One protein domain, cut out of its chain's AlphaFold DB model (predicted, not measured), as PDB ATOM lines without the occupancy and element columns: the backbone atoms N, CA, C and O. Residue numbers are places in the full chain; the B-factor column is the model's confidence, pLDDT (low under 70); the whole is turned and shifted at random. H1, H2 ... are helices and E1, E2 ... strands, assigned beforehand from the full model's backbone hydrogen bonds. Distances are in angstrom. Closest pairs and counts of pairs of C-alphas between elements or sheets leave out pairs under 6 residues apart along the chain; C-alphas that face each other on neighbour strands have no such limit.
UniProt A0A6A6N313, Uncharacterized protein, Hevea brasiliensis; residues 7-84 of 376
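What this domain is: This is residues 7 to 84 of the 376 residues of an uncharacterized protein of Hevea brasiliensis (UniProt A0A6A6N313). Picture a twisted wall of four strands, with the short helices H1 and H2 and long loops gathered to one side of it and the small helix H3 following E4. The turn of the hairpin E3 and E4, at Asn 70, lies at one end of the long axis, and the loop at His 24 lies at the other. The printed part has 78 residues, with three named helices and four strands in the order E1 E2 H1 H2 E3 E4 H3; the sheet, E1 E2 E3 E4, is mixed, as is the class, with under half of the residues in named elements. It is compact, with a radius of gyration of the C-alphas of 12.1 A and spans of 35 by 28 by 24 A.

How they stand to each other: Start at E2, residues 30 to 34; its neighbour E1, residues 7 to 10, is parallel at 3 degrees, with N 9 and O 32 2.8 A apart. E3, residues 61 to 69, is parallel to E2 at 19 degrees, with N 33 and O 63 2.9 A apart. E4, residues 72 to 77, forms an antiparallel hairpin with E3, with N 64 and O 76 2.8 A apart. H1, residues 38 to 43, only grazes the sheet with residues 38 to 41. H2, residues 53 to 56, is close but not clearly touching H1, the closest C-alphas being Thr 43 and Tyr 53, 7.0 A. E2, H1, H2 and E3 form a strand-helix-strand unit, parallel neighbour strands joined through helices, with a right-handed crossover. H3, residues 79 to 82, is not on the sheet. Every O i to N i+4 pair in H1 is within hydrogen-bond range; H2 and H3 are too short for one.

Where its parts are: Find C-alpha 7 at (13.757, -21.911, 36.247), where E1 begins. From C-alpha 61 at (11.303, -27.577, 44.861), E3 runs 22.5 A and bends by 51 degrees at residue 66; E4 is 15.2 A long. H3 ends at C-alpha 82, (15.905, -35.062, 51.567).

The domain as a whole: The farthest C-alphas, His 24 and Asn 70, are 36.9 A apart. The printed part has no cut, and E1 to E2 is a long link of 19 residues. Look for pLDDT under 70 at residues 46 to 51 and 65 to 84.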
ATOM      1  N   LEU A   7      12.785 -21.652  37.302       87.81
ATOM      2  CA  LEU A   7      13.757 -21.911  36.247       87.81
ATOM      3  C   LEU A   7      13.500 -23.303  35.681       87.81
ATOM      4  O   LEU A   7      13.425 -24.276  36.425       87.81
ATOM      5  N   VAL A   8      13.363 -23.384  34.361       87.00
ATOM      6  CA  VAL A   8      13.121 -24.638  33.650       87.00
ATOM      7  C   VAL A   8      14.208 -24.805  32.598       87.00
ATOM      8  O   VAL A   8      14.391 -23.931  31.753       87.00
ATOM      9  N   VAL A   9      14.933 -25.915  32.658       85.94
ATOM     10  CA  VAL A   9      16.007 -26.269  31.729       85.94
ATOM     11  C   VAL A   9      15.600 -27.551  31.019       85.94
ATOM     12  O   VAL A   9      15.338 -28.560  31.670       85.94
ATOM     13  N   GLN A  10      15.511 -27.510  29.689       88.06
ATOM     14  CA  GLN A  10      14.996 -28.624  28.890       88.06
ATOM     15  C   GLN A  10      15.922 -28.958  27.720       88.06
ATOM     16  O   GLN A  10      16.543 -28.058  27.155       88.06
ATOM     17  N   ASN A  11      15.989 -30.238  27.334       82.88
ATOM     18  CA  ASN A  11      16.687 -30.732  26.134       82.88
ATOM     19  C   ASN A  11      18.166 -30.310  26.028       82.88
ATOM     20  O   ASN A  11      18.730 -30.212  24.938       82.88
ATOM     21  N   CYS A  12      18.822 -30.067  27.159       82.06
ATOM     22  CA  CYS A  12      20.216 -29.646  27.192       82.06
ATOM     23  C   CYS A  12      21.137 -30.862  27.350       82.06
ATOM     24  O   CYS A  12      21.658 -31.128  28.432       82.06
ATOM     25  N   GLY A  13      21.361 -31.592  26.252       79.38
ATOM     26  CA  GLY A  13      22.164 -32.826  26.233       79.38
ATOM     27  C   GLY A  13      23.639 -32.648  26.620       79.38
ATOM     28  O   GLY A  13      24.289 -33.604  27.036       79.38
ATOM     29  N   LEU A  14      24.162 -31.422  26.533       83.31
ATOM     30  CA  LEU A  14      25.539 -31.086  26.915       83.31
ATOM     31  C   LEU A  14      25.684 -30.702  28.393       83.31
ATOM     32  O   LEU A  14      26.804 -30.597  28.895       83.31
ATOM     33  N   LEU A  15      24.575 -30.475  29.103       83.50
ATOM     34  CA  LEU A  15      24.618 -29.984  30.473       83.50
ATOM     35  C   LEU A  15      24.835 -31.146  31.443       83.50
ATOM     36  O   LEU A  15      23.892 -31.726  31.968       83.50
ATOM     37  N   GLN A  16      26.103 -31.486  31.663       84.31
ATOM     38  CA  GLN A  16      26.513 -32.588  32.541       84.31
ATOM     39  C   GLN A  16      26.572 -32.201  34.025       84.31
ATOM     40  O   GLN A  16      26.664 -33.082  34.872       84.31
ATOM     41  N   ARG A  17      26.562 -30.898  34.331       84.50
ATOM     42  CA  ARG A  17      26.726 -30.326  35.674       84.50
ATOM     43  C   ARG A  17      25.776 -29.156  35.885       84.50
ATOM     44  O   ARG A  17      25.382 -28.505  34.917       84.50
ATOM     45  N   VAL A  18      25.436 -28.862  37.137       84.75
ATOM     46  CA  VAL A  18      24.624 -27.682  37.463       84.75
ATOM     47  C   VAL A  18      25.432 -26.418  37.144       84.75
ATOM     48  O   VAL A  18      26.559 -26.280  37.647       84.75
ATOM     49  N   PRO A  19      24.874 -25.488  36.341       83.25
ATOM     50  CA  PRO A  19      25.502 -24.207  36.050       83.25
ATOM     51  C   PRO A  19      25.908 -23.464  37.323       83.25
ATOM     52  O   PRO A  19      25.109 -23.301  38.245       83.25
ATOM     53  N   SER A  20      27.148 -22.981  37.357       79.81
ATOM     54  CA  SER A  20      27.620 -22.087  38.417       79.81
ATOM     55  C   SER A  20      26.792 -20.804  38.438       79.81
ATOM     56  O   SER A  20      26.514 -20.228  37.384       79.81
ATOM     57  N   GLY A  21      26.430 -20.338  39.629       80.44
ATOM     58  CA  GLY A  21      25.635 -19.127  39.813       80.44
ATOM     59  C   GLY A  21      24.129 -19.355  39.920       80.44
ATOM     60  O   GLY A  21      23.408 -18.392  40.179       80.44
ATOM     61  N   ILE A  22      23.659 -20.605  39.812       85.38
ATOM     62  CA  ILE A  22      22.325 -20.980  40.307       85.38
ATOM     63  C   ILE A  22      22.236 -20.753  41.821       85.38
ATOM     64  O   ILE A  22      21.193 -20.301  42.284       85.38
ATOM     65  N   GLU A  23      23.338 -20.928  42.560       82.44
ATOM     66  CA  GLU A  23      23.399 -20.609  43.993       82.44
ATOM     67  C   GLU A  23      23.073 -19.136  44.315       82.44
ATOM     68  O   GLU A  23      22.650 -18.813  45.417       82.44
ATOM     69  N   HIS A  24      23.220 -18.219  43.351       83.62
ATOM     70  CA  HIS A  24      22.920 -16.799  43.551       83.62
ATOM     71  C   HIS A  24      21.444 -16.449  43.294       83.62
ATOM     72  O   HIS A  24      21.042 -15.292  43.447       83.62
ATOM     73  N   LEU A  25      20.621 -17.417  42.876       85.81
ATOM     74  CA  LEU A  25      19.195 -17.230  42.611       85.81
ATOM     75  C   LEU A  25      18.379 -17.414  43.898       85.81
ATOM     76  O   LEU A  25      17.582 -18.335  44.027       85.81
ATOM     77  N   THR A  26      18.545 -16.492  44.845       82.38
ATOM     78  CA  THR A  26      17.976 -16.578  46.206       82.38
ATOM     79  C   THR A  26      16.445 -16.578  46.282       82.38
ATOM     80  O   THR A  26      15.878 -16.948  47.307       82.38
ATOM     81  N   HIS A  27      15.754 -16.165  45.216       86.12
ATOM     82  CA  HIS A  27      14.288 -16.178  45.140       86.12
ATOM     83  C   HIS A  27      13.737 -17.383  44.367       86.12
ATOM     84  O   HIS A  27      12.520 -17.471  44.179       86.12
ATOM     85  N   LEU A  28      14.608 -18.291  43.916       87.50
ATOM     86  CA  LEU A  28      14.222 -19.449  43.128       87.50
ATOM     87  C   LEU A  28      13.486 -20.453  44.011       87.50
ATOM     88  O   LEU A  28      14.041 -21.007  44.954       87.50
ATOM     89  N   ARG A  29      12.211 -20.671  43.694       87.00
ATOM     90  CA  ARG A  29      11.338 -21.619  44.390       87.00
ATOM     91  C   ARG A  29      11.304 -22.966  43.691       87.00
ATOM     92  O   ARG A  29      11.301 -23.987  44.364       87.00
ATOM     93  N   VAL A  30      11.285 -22.938  42.358       86.38
ATOM     94  CA  VAL A  30      11.091 -24.116  41.513       86.38
ATOM     95  C   VAL A  30      12.214 -24.219  40.485       86.38
ATOM     96  O   VAL A  30      12.431 -23.292  39.700       86.38
ATOM     97  N   LEU A  31      12.893 -25.363  40.458       87.62
ATOM     98  CA  LEU A  31      13.888 -25.719  39.450       87.62
ATOM     99  C   LEU A  31      13.490 -27.030  38.768       87.62
ATOM    100  O   LEU A  31      13.407 -28.076  39.405       87.62
ATOM    101  N   GLU A  32      13.250 -26.977  37.461       87.31
ATOM    102  CA  GLU A  32      12.814 -28.128  36.669       87.31
ATOM    103  C   GLU A  32      13.844 -28.468  35.593       87.31
ATOM    104  O   GLU A  32      14.217 -27.629  34.773       87.31
ATOM    105  N   PHE A  33      14.260 -29.726  35.567       84.69
ATOM    106  CA  PHE A  33      15.155 -30.296  34.571       84.69
ATOM    107  C   PHE A  33      14.384 -31.310  33.727       84.69
ATOM    108  O   PHE A  33      13.990 -32.358  34.233       84.69
ATOM    109  N   ILE A  34      14.163 -31.029  32.442       82.25
ATOM    110  CA  ILE A  34      13.393 -31.903  31.544       82.25
ATOM    111  C   ILE A  34      14.303 -32.496  30.478       82.25
ATOM    112  O   ILE A  34      15.003 -31.767  29.778       82.25
ATOM    113  N   ASN A  35      14.255 -33.819  30.319       78.00
ATOM    114  CA  ASN A  35      15.022 -34.529  29.295       78.00
ATOM    115  C   ASN A  35      16.527 -34.180  29.342       78.00
ATOM    116  O   ASN A  35      17.137 -33.768  28.354       78.00
ATOM    117  N   MET A  36      17.097 -34.285  30.543       83.12
ATOM    118  CA  MET A  36      18.498 -33.979  30.829       83.12
ATOM    119  C   MET A  36      19.360 -35.248  30.816       83.12
ATOM    120  O   MET A  36      18.846 -36.336  31.092       83.12
ATOM    121  N   PRO A  37      20.669 -35.144  30.528       79.38
ATOM    122  CA  PRO A  37      21.559 -36.300  30.522       79.38
ATOM    123  C   PRO A  37      21.684 -36.923  31.920       79.38
ATOM    124  O   PRO A  37      21.788 -36.220  32.924       79.38
ATOM    125  N   VAL A  38      21.762 -38.258  31.974       76.06
ATOM    126  CA  VAL A  38      21.870 -39.041  33.223       76.06
ATOM    127  C   VAL A  38      23.054 -38.596  34.088       76.06
ATOM    128  O   VAL A  38      22.948 -38.567  35.311       76.06
ATOM    129  N   ASN A  39      24.150 -38.163  33.461       80.69
ATOM    130  CA  ASN A  39      25.333 -37.652  34.156       80.69
ATOM    131  C   ASN A  39      25.004 -36.477  35.095       80.69
ATOM    132  O   ASN A  39      25.513 -36.446  36.212       80.69
ATOM    133  N   LEU A  40      24.102 -35.569  34.697       80.88
ATOM    134  CA  LEU A  40      23.659 -34.460  35.550       80.88
ATOM    135  C   LEU A  40      22.933 -34.975  36.796       80.88
ATOM    136  O   LEU A  40      23.196 -34.525  37.907       80.88
ATOM    137  N   ILE A  41      22.058 -35.964  36.622       76.56
ATOM    138  CA  ILE A  41      21.264 -36.555  37.705       76.56
ATOM    139  C   ILE A  41      22.183 -37.229  38.729       76.56
ATOM    140  O   ILE A  41      22.026 -37.031  39.931       76.56
ATOM    141  N   VAL A  42      23.198 -37.961  38.260       76.44
ATOM    142  CA  VAL A  42      24.191 -38.620  39.122       76.44
ATOM    143  C   VAL A  42      25.000 -37.601  39.931       76.44
ATOM    144  O   VAL A  42      25.278 -37.832  41.107       76.44
ATOM    145  N   THR A  43      25.351 -36.449  39.347       78.44
ATOM    146  CA  THR A  43      26.085 -35.391  40.074       78.44
ATOM    147  C   THR A  43      25.265 -34.715  41.172       78.44
ATOM    148  O   THR A  43      25.842 -34.069  42.045       78.44
ATOM    149  N   LEU A  44      23.942 -34.874  41.146       76.12
ATOM    150  CA  LEU A  44      23.000 -34.287  42.099       76.12
ATOM    151  C   LEU A  44      22.620 -35.267  43.222       76.12
ATOM    152  O   LEU A  44      21.774 -34.947  44.053       76.12
ATOM    153  N   HIS A  45      23.264 -36.439  43.279       72.62
ATOM    154  CA  HIS A  45      23.082 -37.404  44.357       72.62
ATOM    155  C   HIS A  45      23.705 -36.891  45.677       72.62
ATOM    156  O   HIS A  45      24.877 -36.502  45.668       72.62
ATOM    157  N   PRO A  46      22.986 -36.924  46.818       67.69
ATOM    158  CA  PRO A  46      23.460 -36.341  48.082       67.69
ATOM    159  C   PRO A  46      24.736 -36.982  48.639       67.69
ATOM    160  O   PRO A  46      25.548 -36.295  49.246       67.69
ATOM    161  N   ASP A  47      24.930 -38.285  48.414       65.31
ATOM    162  CA  ASP A  47      26.092 -39.027  48.936       65.31
ATOM    163  C   ASP A  47      27.404 -38.736  48.183       65.31
ATOM    164  O   ASP A  47      28.467 -39.261  48.528       65.31
ATOM    165  N   ARG A  48      27.357 -37.917  47.126       66.50
ATOM    166  CA  ARG A  48      28.532 -37.578  46.322       66.50
ATOM    167  C   ARG A  48      29.213 -36.337  46.906       66.50
ATOM    168  O   ARG A  48      28.706 -35.226  46.802       66.50
ATOM    169  N   ASN A  49      30.397 -36.527  47.489       55.53
ATOM    170  CA  ASN A  49      31.153 -35.474  48.186       55.53
ATOM    171  C   ASN A  49      31.709 -34.364  47.251       55.53
ATOM    172  O   ASN A  49      32.200 -33.344  47.721       55.53
ATOM    173  N   ASP A  50      31.636 -34.552  45.927       63.66
ATOM    174  CA  ASP A  50      31.967 -33.574  44.873       63.66
ATOM    175  C   ASP A  50      30.716 -33.074  44.108       63.66
ATOM    176  O   ASP A  50      30.822 -32.512  43.007       63.66
ATOM    177  N   GLY A  51      29.531 -33.356  44.660       66.88
ATOM    178  CA  GLY A  51      28.241 -33.236  43.998       66.88
ATOM    179  C   GLY A  51      27.754 -31.800  43.836       66.88
ATOM    180  O   GLY A  51      27.880 -30.953  44.719       66.88
ATOM    181  N   ASP A  52      27.104 -31.547  42.704       78.31
ATOM    182  CA  ASP A  52      26.442 -30.278  42.408       78.31
ATOM    183  C   ASP A  52      25.167 -30.062  43.256       78.31
ATOM    184  O   ASP A  52      24.561 -28.994  43.197       78.31
ATOM    185  N   TYR A  53      24.789 -31.050  44.077       78.75
ATOM    186  CA  TYR A  53      23.668 -31.003  45.019       78.75
ATOM    187  C   TYR A  53      23.698 -29.763  45.923       78.75
ATOM    188  O   TYR A  53      22.676 -29.100  46.094       78.75
ATOM    189  N   LEU A  54      24.873 -29.389  46.442       77.25
ATOM    190  CA  LEU A  54      25.010 -28.238  47.343       77.25
ATOM    191  C   LEU A  54      24.624 -26.906  46.680       77.25
ATOM    192  O   LEU A  54      24.145 -26.012  47.366       77.25
ATOM    193  N   LYS A  55      24.760 -26.786  45.351       82.81
ATOM    194  CA  LYS A  55      24.412 -25.563  44.601       82.81
ATOM    195  C   LYS A  55      22.905 -25.328  44.503       82.81
ATOM    196  O   LYS A  55      22.475 -24.208  44.257       82.81
ATOM    197  N   ILE A  56      22.113 -26.390  44.649       82.00
ATOM    198  CA  ILE A  56      20.649 -26.360  44.531       82.00
ATOM    199  C   ILE A  56      19.946 -26.709  45.844       82.00
ATOM    200  O   ILE A  56      18.722 -26.747  45.884       82.00
ATOM    201  N   ALA A  57      20.700 -26.950  46.921       75.19
ATOM    202  CA  ALA A  57      20.161 -27.335  48.223       75.19
ATOM    203  C   ALA A  57      19.246 -26.259  48.837       75.19
ATOM    204  O   ALA A  57      18.348 -26.578  49.618       75.19
ATOM    205  N   GLU A  58      19.462 -24.994  48.471       76.88
ATOM    206  CA  GLU A  58      18.643 -23.862  48.915       76.88
ATOM    207  C   GLU A  58      17.328 -23.722  48.133       76.88
ATOM    208  O   GLU A  58      16.427 -23.013  48.580       76.88
ATOM    209  N   VAL A  59      17.176 -24.418  47.000       81.06
ATOM    210  CA  VAL A  59      15.953 -24.379  46.190       81.06
ATOM    211  C   VAL A  59      14.888 -25.288  46.829       81.06
ATOM    212  O   VAL A  59      15.142 -26.482  47.010       81.06
ATOM    213  N   PRO A  60      13.694 -24.766  47.171       77.75
ATOM    214  CA  PRO A  60      12.629 -25.530  47.823       77.75
ATOM    215  C   PRO A  60      12.143 -26.739  47.021       77.75
ATOM    216  O   PRO A  60      12.032 -27.828  47.577       77.75
ATOM    217  N   GLU A  61      11.871 -26.551  45.730       80.56
ATOM    218  CA  GLU A  61      11.303 -27.577  44.861       80.56
ATOM    219  C   GLU A  61      12.217 -27.817  43.659       80.56
ATOM    220  O   GLU A  61      12.391 -26.942  42.806       80.56
ATOM    221  N   VAL A  62      12.795 -29.018  43.576       80.88
ATOM    222  CA  VAL A  62      13.628 -29.425  42.439       80.88
ATOM    223  C   VAL A  62      13.106 -30.725  41.840       80.88
ATOM    224  O   VAL A  62      13.083 -31.766  42.505       80.88
ATOM    225  N   TYR A  63      12.729 -30.661  40.563       79.25
ATOM    226  CA  TYR A  63      12.168 -31.777  39.805       79.25
ATOM    227  C   TYR A  63      13.059 -32.142  38.619       79.25
ATOM    228  O   TYR A  63      13.488 -31.276  37.854       79.25
ATOM    229  N   PHE A  64      13.266 -33.441  38.413       74.38
ATOM    230  CA  PHE A  64      13.789 -33.989  37.168       74.38
ATOM    231  C   PHE A  64      12.706 -34.798  36.477       74.38
ATOM    232  O   PHE A  64      12.092 -35.680  37.068       74.38
ATOM    233  N   TYR A  65      12.520 -34.538  35.196       69.12
ATOM    234  CA  TYR A  65      11.669 -35.326  34.328       69.12
ATOM    235  C   TYR A  65      12.593 -36.113  33.412       69.12
ATOM    236  O   TYR A  65      13.141 -35.582  32.439       69.12
ATOM    237  N   THR A  66      12.849 -37.364  33.781       61.59
ATOM    238  CA  THR A  66      13.757 -38.223  33.028       61.59
ATOM    239  C   THR A  66      12.913 -39.001  32.040       61.59
ATOM    240  O   THR A  66      12.166 -39.880  32.444       61.59
ATOM    241  N   TYR A  67      13.039 -38.632  30.767       58.66
ATOM    242  CA  TYR A  67      12.446 -39.273  29.592       58.66
ATOM    243  C   TYR A  67      10.904 -39.417  29.567       58.66
ATOM    244  O   TYR A  67      10.202 -39.629  30.554       58.66
ATOM    245  N   TRP A  68      10.350 -39.254  28.366       52.31
ATOM    246  CA  TRP A  68       8.935 -39.479  28.087       52.31
ATOM    247  C   TRP A  68       8.708 -40.983  27.932       52.31
ATOM    248  O   TRP A  68       9.100 -41.565  26.920       52.31
ATOM    249  N   ASN A  69       8.110 -41.626  28.932       49.91
ATOM    250  CA  ASN A  69       7.858 -43.061  28.923       49.91
ATOM    251  C   ASN A  69       6.359 -43.319  28.741       49.91
ATOM    252  O   ASN A  69       5.541 -42.917  29.568       49.91
ATOM    253  N   ASN A  70       5.976 -43.969  27.640       46.31
ATOM    254  CA  ASN A  70       4.598 -44.402  27.372       46.31
ATOM    255  C   ASN A  70       3.508 -43.323  27.584       46.31
ATOM    256  O   ASN A  70       2.419 -43.622  28.073       46.31
ATOM    257  N   GLY A  71       3.781 -42.062  27.225       55.12
ATOM    258  CA  GLY A  71       2.798 -40.974  27.326       55.12
ATOM    259  C   GLY A  71       2.745 -40.253  28.679       55.12
ATOM    260  O   GLY A  71       1.853 -39.429  28.882       55.12
ATOM    261  N   LYS A  72       3.667 -40.543  29.609       58.06
ATOM    262  CA  LYS A  72       3.837 -39.812  30.872       58.06
ATOM    263  C   LYS A  72       5.311 -39.480  31.107       58.06
ATOM    264  O   LYS A  72       6.200 -40.229  30.711       58.06
ATOM    265  N   TRP A  73       5.570 -38.348  31.755       61.84
ATOM    266  CA  TRP A  73       6.907 -38.026  32.246       61.84
ATOM    267  C   TRP A  73       7.180 -38.810  33.531       61.84
ATOM    268  O   TRP A  73       6.400 -38.693  34.480       61.84
ATOM    269  N   ASP A  74       8.281 -39.562  33.584       63.25
ATOM    270  CA  ASP A  74       8.760 -40.112  34.853       63.25
ATOM    271  C   ASP A  74       9.357 -38.958  35.683       63.25
ATOM    272  O   ASP A  74      10.314 -38.296  35.271       63.25
ATOM    273  N   VAL A  75       8.731 -38.672  36.832       64.31
ATOM    274  CA  VAL A  75       9.077 -37.542  37.710       64.31
ATOM    275  C   VAL A  75       9.953 -38.026  38.859       64.31
ATOM    276  O   VAL A  75       9.513 -38.788  39.717       64.31
ATOM    277  N   PHE A  76      11.179 -37.525  38.915       66.00
ATOM    278  CA  PHE A  76      12.117 -37.718  40.009       66.00
ATOM    279  C   PHE A  76      12.187 -36.419  40.813       66.00
ATOM    280  O   PHE A  76      12.675 -35.404  40.322       66.00
ATOM    281  N   SER A  77      11.690 -36.431  42.049       67.38
ATOM    282  CA  SER A  77      11.825 -35.292  42.963       67.38
ATOM    283  C   SER A  77      13.018 -35.493  43.891       67.38
ATOM    284  O   SER A  77      13.188 -36.568  44.474       67.38
ATOM    285  N   LEU A  78      13.820 -34.444  44.084       66.38
ATOM    286  CA  LEU A  78      14.912 -34.450  45.064       66.38
ATOM    287  C   LEU A  78      14.421 -34.561  46.514       66.38
ATOM    288  O   LEU A  78      15.197 -34.915  47.403       66.38
ATOM    289  N   GLU A  79      13.131 -34.328  46.761       59.91
ATOM    290  CA  GLU A  79      12.517 -34.537  48.073       59.91
ATOM    291  C   GLU A  79      12.667 -35.981  48.575       59.91
ATOM    292  O   GLU A  79      12.781 -36.198  49.782       59.91
ATOM    293  N   ILE A  80      12.745 -36.957  47.660       56.88
ATOM    294  CA  ILE A  80      12.952 -38.381  47.976       56.88
ATOM    295  C   ILE A  80      14.290 -38.586  48.702       56.88
ATOM    296  O   ILE A  80      14.396 -39.416  49.603       56.88
ATOM    297  N   PHE A  81      15.303 -37.791  48.357       55.38
ATOM    298  CA  PHE A  81      16.616 -37.843  48.990       55.38
ATOM    299  C   PHE A  81      16.672 -37.050  50.298       55.38
ATOM    300  O   PHE A  81      17.321 -37.470  51.254       55.38
ATOM    301  N   ARG A  82      15.960 -35.918  50.369       60.38
ATOM    302  CA  ARG A  82      15.905 -35.062  51.567       60.38
ATOM    303  C   ARG A  82      15.164 -35.729  52.729       60.38
ATOM    304  O   ARG A  82      15.423 -35.416  53.889       60.38
ATOM    305  N   LYS A  83      14.248 -36.650  52.424       49.25
ATOM    306  CA  LYS A  83      13.388 -37.342  53.386       49.25
ATOM    307  C   LYS A  83      13.751 -38.827  53.510       49.25
ATOM    308  O   LYS A  83      12.872 -39.667  53.441       49.25
ATOM    309  N   GLY A  84      15.035 -39.149  53.680       42.75
ATOM    310  CA  GLY A  84      15.495 -40.465  54.145       42.75
ATOM    311  C   GLY A  84      14.902 -41.687  53.426       42.75
ATOM    312  O   GLY A  84      14.123 -42.422  54.021       42.75
TER     313      GLY A  84